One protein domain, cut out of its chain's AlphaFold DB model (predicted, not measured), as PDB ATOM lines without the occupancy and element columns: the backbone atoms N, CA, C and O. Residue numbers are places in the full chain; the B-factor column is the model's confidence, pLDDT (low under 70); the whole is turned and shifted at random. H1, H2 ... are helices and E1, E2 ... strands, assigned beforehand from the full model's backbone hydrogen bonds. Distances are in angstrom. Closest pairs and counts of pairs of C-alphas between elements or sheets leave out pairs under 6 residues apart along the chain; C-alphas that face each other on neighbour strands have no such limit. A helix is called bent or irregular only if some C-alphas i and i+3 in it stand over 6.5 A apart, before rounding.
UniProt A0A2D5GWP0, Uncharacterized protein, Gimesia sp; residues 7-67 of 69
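AT A GLANCE: This is residues 7 to 67 of the 69 residues of an uncharacterized protein of Gimesia sp (UniProt A0A2D5GWP0). A slender hairpin of two strands, E1 and E2, makes one side of the model, and two helices, the short H1 and the longer H2, lie at the other side, with long loops joining the two parts. The tip of the hairpin, residues 28 to 33, sticks out at one end, and residues 61 to 67, of which 61 to 65 belong to H2, stick out at another. The printed part has 61 residues with two named helices and two named strands, in the order H1, E1, E2, H2, and its one sheet, E1 - E2, is antiparallel. The class is mixed, helices and strands. The whole is only just loose, close to compact, with a radius of gyration of the C-alphas of 13.0 A, and it is flat, spanning 35 by 32 by 16 A.

IN THESE COORDINATES: Find C-alpha 24 at (117.686, 117.749, 118.460); from there E1, residues 24 to 29, runs 15.9 A to C-alpha 29. E2, residues 32 to 37, begins at C-alpha 32 at (107.671, 108.847, 128.023) and covers 16.7 A. Look next for H2, residues 53 to 65, which measures 18.1 A and ends at C-alpha 65 at (98.684, 133.782, 126.363). H2 is only just irregular: C-alphas 57 and 60 are 6.52 A apart. H1, residues 7 to 12, is 8.8 A long.

HOW THE PARTS SIT: Begin at the sheet, where E1 and E2 form a hairpin, antiparallel, with 152 degrees between their directions. C-alphas 26 and 35 face each other at 4.7 A. Look there for N 25 and O 36 at 2.9 A and N 34 and O 27 at 2.8 A, both within hydrogen-bond range. Beyond the sheet, residues 16 to 17 form a short antiparallel pairing with residues 20 to 21. Farther on, H1 and H2 are close but not clearly touching; their closest C-alphas, those of Ala 9 and Phe 55, are 6.7 A apart. The lines of these two helices are about perpendicular, at 79 degrees, the line of H2 being a rough one. H1 and E2 are apart, and so are E1 and H2. In H1 every O i to N i+4 pair is within hydrogen-bond range; in H2, 7 of 9 are.

THE WHOLE: The two C-alphas farthest apart are those of Asp 40 and Gly 67, at 37.1 A. The printed part has no cut. The link from E1 to E2 is tight, with 2 residues, while those from H1 to E1, 11 residues, and from E2 to H2, 15 residues, are long. Without the stretches that stand free, the body has 48 residues and spans 27 by 24 by 16 A. The mean pLDDT of the printed part is 79.9; look for values under 70 at residues 7 to 9, 48 to 51 and 64 to 67.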
ATOM      1  N   GLN A   7     113.312 136.100 111.826       68.69
ATOM      2  CA  GLN A   7     114.258 136.400 112.899       68.69
ATOM      3  C   GLN A   7     113.778 135.885 114.258       68.69
ATOM      4  O   GLN A   7     114.588 135.366 115.021       68.69
ATOM      5  N   ASP A   8     112.478 135.961 114.530       68.75
ATOM      6  CA  ASP A   8     111.915 135.555 115.818       68.75
ATOM      7  C   ASP A   8     111.881 134.029 115.923       68.75
ATOM      8  O   ASP A   8     112.350 133.466 116.912       68.75
ATOM      9  N   ALA A   9     111.490 133.337 114.847       67.31
ATOM     10  CA  ALA A   9     111.558 131.876 114.793       67.31
ATOM     11  C   ALA A   9     112.987 131.355 115.036       67.31
ATOM     12  O   ALA A   9     113.170 130.371 115.745       67.31
ATOM     13  N   ARG A  10     114.017 132.032 114.505       70.94
ATOM     14  CA  ARG A  10     115.429 131.690 114.773       70.94
ATOM     15  C   ARG A  10     115.821 131.929 116.229       70.94
ATOM     16  O   ARG A  10     116.460 131.064 116.814       70.94
ATOM     17  N   ARG A  11     115.431 133.067 116.816       71.19
ATOM     18  CA  ARG A  11     115.745 133.421 118.215       71.19
ATOM     19  C   ARG A  11     115.146 132.447 119.224       71.19
ATOM     20  O   ARG A  11     115.740 132.224 120.271       71.19
ATOM     21  N   HIS A  12     113.994 131.871 118.900       72.94
ATOM     22  CA  HIS A  12     113.275 130.967 119.793       72.94
ATOM     23  C   HIS A  12     113.430 129.483 119.429       72.94
ATOM     24  O   HIS A  12     112.923 128.617 120.143       72.94
ATOM     25  N   CYS A  13     114.129 129.150 118.340       76.31
ATOM     26  CA  CYS A  13     114.356 127.759 117.963       76.31
ATOM     27  C   CYS A  13     115.502 127.160 118.784       76.31
ATOM     28  O   CYS A  13     116.672 127.350 118.469       76.31
ATOM     29  N   ALA A  14     115.157 126.343 119.781       77.81
ATOM     30  CA  ALA A  14     116.130 125.600 120.588       77.81
ATOM     31  C   ALA A  14     116.992 124.610 119.777       77.81
ATOM     32  O   ALA A  14     118.004 124.138 120.276       77.81
ATOM     33  N   ASN A  15     116.596 124.283 118.541       84.12
ATOM     34  CA  ASN A  15     117.347 123.400 117.645       84.12
ATOM     35  C   ASN A  15     118.279 124.169 116.686       84.12
ATOM     36  O   ASN A  15     118.949 123.544 115.871       84.12
ATOM     37  N   TRP A  16     118.310 125.505 116.735       84.56
ATOM     38  CA  TRP A  16     119.133 126.339 115.857       84.56
ATOM     39  C   TRP A  16     120.437 126.758 116.545       84.56
ATOM     40  O   TRP A  16     120.431 127.227 117.679       84.56
ATOM     41  N   ASN A  17     121.556 126.644 115.831       85.25
ATOM     42  CA  ASN A  17     122.874 127.087 116.274       85.25
ATOM     43  C   ASN A  17     123.657 127.693 115.099       85.25
ATOM     44  O   ASN A  17     124.118 126.976 114.212       85.25
ATOM     45  N   GLY A  18     123.788 129.023 115.057       84.38
ATOM     46  CA  GLY A  18     124.665 129.705 114.094       84.38
ATOM     47  C   GLY A  18     124.336 129.457 112.614       84.38
ATOM     48  O   GLY A  18     125.222 129.516 111.769       84.38
ATOM     49  N   GLY A  19     123.078 129.155 112.283       82.44
ATOM     50  CA  GLY A  19     122.636 128.808 110.925       82.44
ATOM     51  C   GLY A  19     122.490 127.305 110.678       82.44
ATOM     52  O   GLY A  19     121.861 126.908 109.697       82.44
ATOM     53  N   LYS A  20     123.002 126.472 111.587       87.12
ATOM     54  CA  LYS A  20     122.922 125.012 111.531       87.12
ATOM     55  C   LYS A  20     121.882 124.467 112.503       87.12
ATOM     56  O   LYS A  20     121.509 125.143 113.460       87.12
ATOM     57  N   CYS A  21     121.399 123.257 112.251       87.31
ATOM     58  CA  CYS A  21     120.577 122.540 113.216       87.31
ATOM     59  C   CYS A  21     121.447 121.735 114.188       87.31
ATOM     60  O   CYS A  21     122.405 121.093 113.766       87.31
ATOM     61  N   LEU A  22     121.071 121.691 115.467       89.88
ATOM     62  CA  LEU A  22     121.707 120.816 116.463       89.88
ATOM     63  C   LEU A  22     121.378 119.331 116.235       89.88
ATOM     64  O   LEU A  22     122.054 118.461 116.772       89.88
ATOM     65  N   GLY A  23     120.327 119.034 115.464       88.94
ATOM     66  CA  GLY A  23     119.826 117.670 115.278       88.94
ATOM     67  C   GLY A  23     118.997 117.171 116.463       88.94
ATOM     68  O   GLY A  23     118.758 115.976 116.588       88.94
ATOM     69  N   ALA A  24     118.539 118.075 117.331       89.31
ATOM     70  CA  ALA A  24     117.686 117.749 118.460       89.31
ATOM     71  C   ALA A  24     116.311 117.257 117.992       89.31
ATOM     72  O   ALA A  24     115.606 117.948 117.252       89.31
ATOM     73  N   MET A  25     115.928 116.071 118.451       86.50
ATOM     74  CA  MET A  25     114.660 115.424 118.140       86.50
ATOM     75  C   MET A  25     113.959 115.035 119.436       86.50
ATOM     76  O   MET A  25     114.555 114.426 120.324       86.50
ATOM     77  N   MET A  26     112.675 115.369 119.523       86.56
ATOM     78  CA  MET A  26     111.797 114.978 120.621       86.56
ATOM     79  C   MET A  26     110.734 114.026 120.086       86.56
ATOM     80  O   MET A  26     110.131 114.292 119.047       86.56
ATOM     81  N   TYR A  27     110.495 112.925 120.786       85.88
ATOM     82  CA  TYR A  27     109.449 111.963 120.442       85.88
ATOM     83  C   TYR A  27     108.902 111.307 121.706       85.88
ATOM     84  O   TYR A  27     109.499 111.401 122.777       85.88
ATOM     85  N   ARG A  28     107.737 110.667 121.598       89.81
ATOM     86  CA  ARG A  28     107.166 109.867 122.684       89.81
ATOM     87  C   ARG A  28     107.324 108.391 122.365       89.81
ATOM     88  O   ARG A  28     107.022 107.975 121.252       89.81
ATOM     89  N   GLU A  29     107.753 107.627 123.354       93.50
ATOM     90  CA  GLU A  29     107.855 106.170 123.304       93.50
ATOM     91  C   GLU A  29     107.394 105.636 124.661       93.50
ATOM     92  O   GLU A  29     107.839 106.131 125.698       93.50
ATOM     93  N   ASP A  30     106.433 104.710 124.658       94.81
ATOM     94  CA  ASP A  30     105.809 104.147 125.867       94.81
ATOM     95  C   ASP A  30     105.301 105.205 126.865       94.81
ATOM     96  O   ASP A  30     105.449 105.093 128.080       94.81
ATOM     97  N   GLY A  31     104.721 106.291 126.343       93.06
ATOM     98  CA  GLY A  31     104.195 107.403 127.146       93.06
ATOM     99  C   GLY A  31     105.259 108.363 127.694       93.06
ATOM    100  O   GLY A  31     104.911 109.446 128.172       93.06
ATOM    101  N   VAL A  32     106.543 108.035 127.557       92.56
ATOM    102  CA  VAL A  32     107.671 108.847 128.023       92.56
ATOM    103  C   VAL A  32     108.127 109.793 126.913       92.56
ATOM    104  O   VAL A  32     108.322 109.380 125.770       92.56
ATOM    105  N   LEU A  33     108.310 111.076 127.240       88.00
ATOM    106  CA  LEU A  33     108.948 112.031 126.333       88.00
ATOM    107  C   LEU A  33     110.457 111.769 126.319       88.00
ATOM    108  O   LEU A  33     111.119 111.867 127.351       88.00
ATOM    109  N   ARG A  34     110.993 111.455 125.144       91.06
ATOM    110  CA  ARG A  34     112.416 111.224 124.909       91.06
ATOM    111  C   ARG A  34     113.010 112.339 124.062       91.06
ATOM    112  O   ARG A  34     112.327 112.962 123.247       91.06
ATOM    113  N   PHE A  35     114.303 112.555 124.265       90.81
ATOM    114  CA  PHE A  35     115.114 113.515 123.533       90.81
ATOM    115  C   PHE A  35     116.371 112.819 123.017       90.81
ATOM    116  O   PHE A  35     117.033 112.108 123.773       90.81
ATOM    117  N   VAL A  36     116.708 113.032 121.748       92.06
ATOM    118  CA  VAL A  36     117.945 112.528 121.139       92.06
ATOM    119  C   VAL A  36     118.591 113.595 120.265       92.06
ATOM    120  O   VAL A  36     117.910 114.471 119.730       92.06
ATOM    121  N   LEU A  37     119.908 113.489 120.096       91.56
ATOM    122  CA  LEU A  37     120.636 114.193 119.047       91.56
ATOM    123  C   LEU A  37     120.824 113.232 117.875       91.56
ATOM    124  O   LEU A  37     121.547 112.241 117.973       91.56
ATOM    125  N   ASP A  38     120.141 113.515 116.775       90.00
ATOM    126  CA  ASP A  38     120.262 112.770 115.532       90.00
ATOM    127  C   ASP A  38     121.417 113.355 114.709       90.00
ATOM    128  O   ASP A  38     121.306 114.435 114.120       90.00
ATOM    129  N   LYS A  39     122.535 112.625 114.666       91.50
ATOM    130  CA  LYS A  39     123.744 113.009 113.923       91.50
ATOM    131  C   LYS A  39     123.493 113.206 112.426       91.50
ATOM    132  O   LYS A  39     124.173 114.009 111.800       91.50
ATOM    133  N   ASP A  40     122.503 112.517 111.856       89.62
ATOM    134  CA  ASP A  40     122.171 112.643 110.439       89.62
ATOM    135  C   ASP A  40     121.362 113.918 110.183       89.62
ATOM    136  O   ASP A  40     121.142 114.300 109.031       89.62
ATOM    137  N   LYS A  41     120.893 114.596 111.234       84.81
ATOM    138  CA  LYS A  41     120.204 115.891 111.170       84.81
ATOM    139  C   LYS A  41     121.049 117.041 111.721       84.81
ATOM    140  O   LYS A  41     120.763 118.188 111.377       84.81
ATOM    141  N   ALA A  42     122.056 116.745 112.539       90.88
ATOM    142  CA  ALA A  42     123.007 117.715 113.065       90.88
ATOM    143  C   ALA A  42     123.843 118.371 111.951       90.88
ATOM    144  O   ALA A  42     124.037 117.799 110.877       90.88
ATOM    145  N   ASP A  43     124.286 119.606 112.194       90.12
ATOM    146  CA  ASP A  43     125.175 120.422 111.346       90.12
ATOM    147  C   ASP A  43     124.675 120.723 109.921       90.12
ATOM    148  O   ASP A  43     125.345 121.393 109.122       90.12
ATOM    149  N   LYS A  44     123.452 120.297 109.597       87.12
ATOM    150  CA  LYS A  44     122.759 120.661 108.362       87.12
ATOM    151  C   LYS A  44     122.275 122.099 108.422       87.12
ATOM    152  O   LYS A  44     121.967 122.622 109.494       87.12
ATOM    153  N   ASP A  45     122.178 122.727 107.252       86.00
ATOM    154  CA  ASP A  45     121.597 124.061 107.143       86.00
ATOM    155  C   ASP A  45     120.164 124.044 107.657       86.00
ATOM    156  O   ASP A  45     119.303 123.300 107.174       86.00
ATOM    157  N   CYS A  46     119.914 124.873 108.662       79.00
ATOM    158  CA  CYS A  46     118.615 124.930 109.292       79.00
ATOM    159  C   CYS A  46     117.682 125.754 108.398       79.00
ATOM    160  O   CYS A  46     117.761 126.981 108.334       79.00
ATOM    161  N   ALA A  47     116.813 125.062 107.659       70.38
ATOM    162  CA  ALA A  47     115.932 125.653 106.656       70.38
ATOM    163  C   ALA A  47     114.698 126.321 107.287       70.38
ATOM    164  O   ALA A  47     113.561 125.928 107.039       70.38
ATOM    165  N   VAL A  48     114.923 127.373 108.074       67.00
ATOM    166  CA  VAL A  48     113.857 128.180 108.703       67.00
ATOM    167  C   VAL A  48     112.978 128.880 107.655       67.00
ATOM    168  O   VAL A  48     111.832 129.230 107.916       67.00
ATOM    169  N   GLU A  49     113.501 129.038 106.436       61.88
ATOM    170  CA  GLU A  49     112.820 129.649 105.288       61.88
ATOM    171  C   GLU A  49     111.580 128.872 104.823       61.88
ATOM    172  O   GLU A  49     110.707 129.446 104.171       61.88
ATOM    173  N   LYS A  50     111.480 127.578 105.157       64.94
ATOM    174  CA  LYS A  50     110.316 126.745 104.822       64.94
ATOM    175  C   LYS A  50     109.160 126.891 105.820       64.94
ATOM    176  O   LYS A  50     108.096 126.331 105.579       64.94
ATOM    177  N   GLY A  51     109.332 127.694 106.873       63.84
ATOM    178  CA  GLY A  51     108.391 127.801 107.988       63.84
ATOM    179  C   GLY A  51     108.703 126.798 109.101       63.84
ATOM    180  O   GLY A  51     109.547 125.916 108.941       63.84
ATOM    181  N   CYS A  52     108.049 126.965 110.250       71.94
ATOM    182  CA  CYS A  52     108.205 126.086 111.405       71.94
ATOM    183  C   CYS A  52     106.840 125.870 112.058       71.94
ATOM    184  O   CYS A  52     106.423 126.651 112.910       71.94
ATOM    185  N   ASP A  53     106.157 124.790 111.673       74.44
ATOM    186  CA  ASP A  53     104.784 124.515 112.115       74.44
ATOM    187  C   ASP A  53     104.663 124.416 113.640       74.44
ATOM    188  O   ASP A  53     103.657 124.830 114.208       74.44
ATOM    189  N   TYR A  54     105.694 123.911 114.323       72.12
ATOM    190  CA  TYR A  54     105.718 123.881 115.784       72.12
ATOM    191  C   TYR A  54     105.767 125.293 116.379       72.12
ATOM    192  O   TYR A  54     105.028 125.611 117.307       72.12
ATOM    193  N   PHE A  55     106.617 126.164 115.836       73.56
ATOM    194  CA  PHE A  55     106.718 127.537 116.318       73.56
ATOM    195  C   PHE A  55     105.421 128.308 116.051       73.56
ATOM    196  O   PHE A  55     104.871 128.923 116.963       73.56
ATOM    197  N   ASP A  56     104.893 128.198 114.831       75.31
ATOM    198  CA  ASP A  56     103.693 128.915 114.405       75.31
ATOM    199  C   ASP A  56     102.427 128.454 115.152       75.31
ATOM    200  O   ASP A  56     101.591 129.289 115.500       75.31
ATOM    201  N   ASN A  57     102.284 127.150 115.425       76.50
ATOM    202  CA  ASN A  57     101.060 126.595 116.015       76.50
ATOM    203  C   ASN A  57     101.121 126.371 117.531       76.50
ATOM    204  O   ASN A  57     100.067 126.231 118.142       76.50
ATOM    205  N   ILE A  58     102.310 126.305 118.142       77.81
ATOM    206  CA  ILE A  58     102.461 126.002 119.578       77.81
ATOM    207  C   ILE A  58     103.119 127.162 120.324       77.81
ATOM    208  O   ILE A  58     102.591 127.625 121.333       77.81
ATOM    209  N   VAL A  59     104.253 127.666 119.829       73.81
ATOM    210  CA  VAL A  59     105.034 128.680 120.558       73.81
ATOM    211  C   VAL A  59     104.367 130.054 120.502       73.81
ATOM    212  O   VAL A  59     104.186 130.666 121.550       73.81
ATOM    213  N   ILE A  60     103.947 130.529 119.321       76.69
ATOM    214  CA  ILE A  60     103.290 131.844 119.184       76.69
ATOM    215  C   ILE A  60     102.010 131.943 120.031       76.69
ATOM    216  O   ILE A  60     101.874 132.932 120.754       76.69
ATOM    217  N   PRO A  61     101.074 130.968 119.998       79.38
ATOM    218  CA  PRO A  61      99.910 131.006 120.882       79.38
ATOM    219  C   PRO A  61     100.301 131.088 122.361       79.38
ATOM    220  O   PRO A  61      99.810 131.968 123.065       79.38
ATOM    221  N   GLY A  62     101.267 130.272 122.800       75.38
ATOM    222  CA  GLY A  62     101.746 130.289 124.183       75.38
ATOM    223  C   GLY A  62     102.434 131.598 124.596       75.38
ATOM    224  O   GLY A  62     102.324 132.006 125.749       75.38
ATOM    225  N   MET A  63     103.117 132.298 123.686       73.25
ATOM    226  CA  MET A  63     103.700 133.619 123.974       73.25
ATOM    227  C   MET A  63     102.619 134.683 124.194       73.25
ATOM    228  O   MET A  63     102.720 135.482 125.127       73.25
ATOM    229  N   ASN A  64     101.565 134.661 123.373       68.94
ATOM    230  CA  ASN A  64     100.455 135.612 123.465       68.94
ATOM    231  C   ASN A  64      99.597 135.387 124.718       68.94
ATOM    232  O   ASN A  64      99.137 136.352 125.321       68.94
ATOM    233  N   GLU A  65      99.405 134.132 125.131       64.56
ATOM    234  CA  GLU A  65      98.684 133.782 126.363       64.56
ATOM    235  C   GLU A  65      99.439 134.206 127.633       64.56
ATOM    236  O   GLU A  65      98.811 134.523 128.640       64.56
ATOM    237  N   ASN A  66     100.773 134.278 127.578       59.50
ATOM    238  CA  ASN A  66     101.622 134.661 128.710       59.50
ATOM    239  C   ASN A  66     102.067 136.139 128.696       59.50
ATOM    240  O   ASN A  66     102.870 136.540 129.536       59.50
ATOM    241  N   GLY A  67     101.558 136.960 127.770       49.75
ATOM    242  CA  GLY A  67     101.780 138.413 127.763       49.75
ATOM    243  C   GLY A  67     103.213 138.867 127.456       49.75
ATOM    244  O   GLY A  67     103.570 139.996 127.787       49.75
TER     245      GLY A  67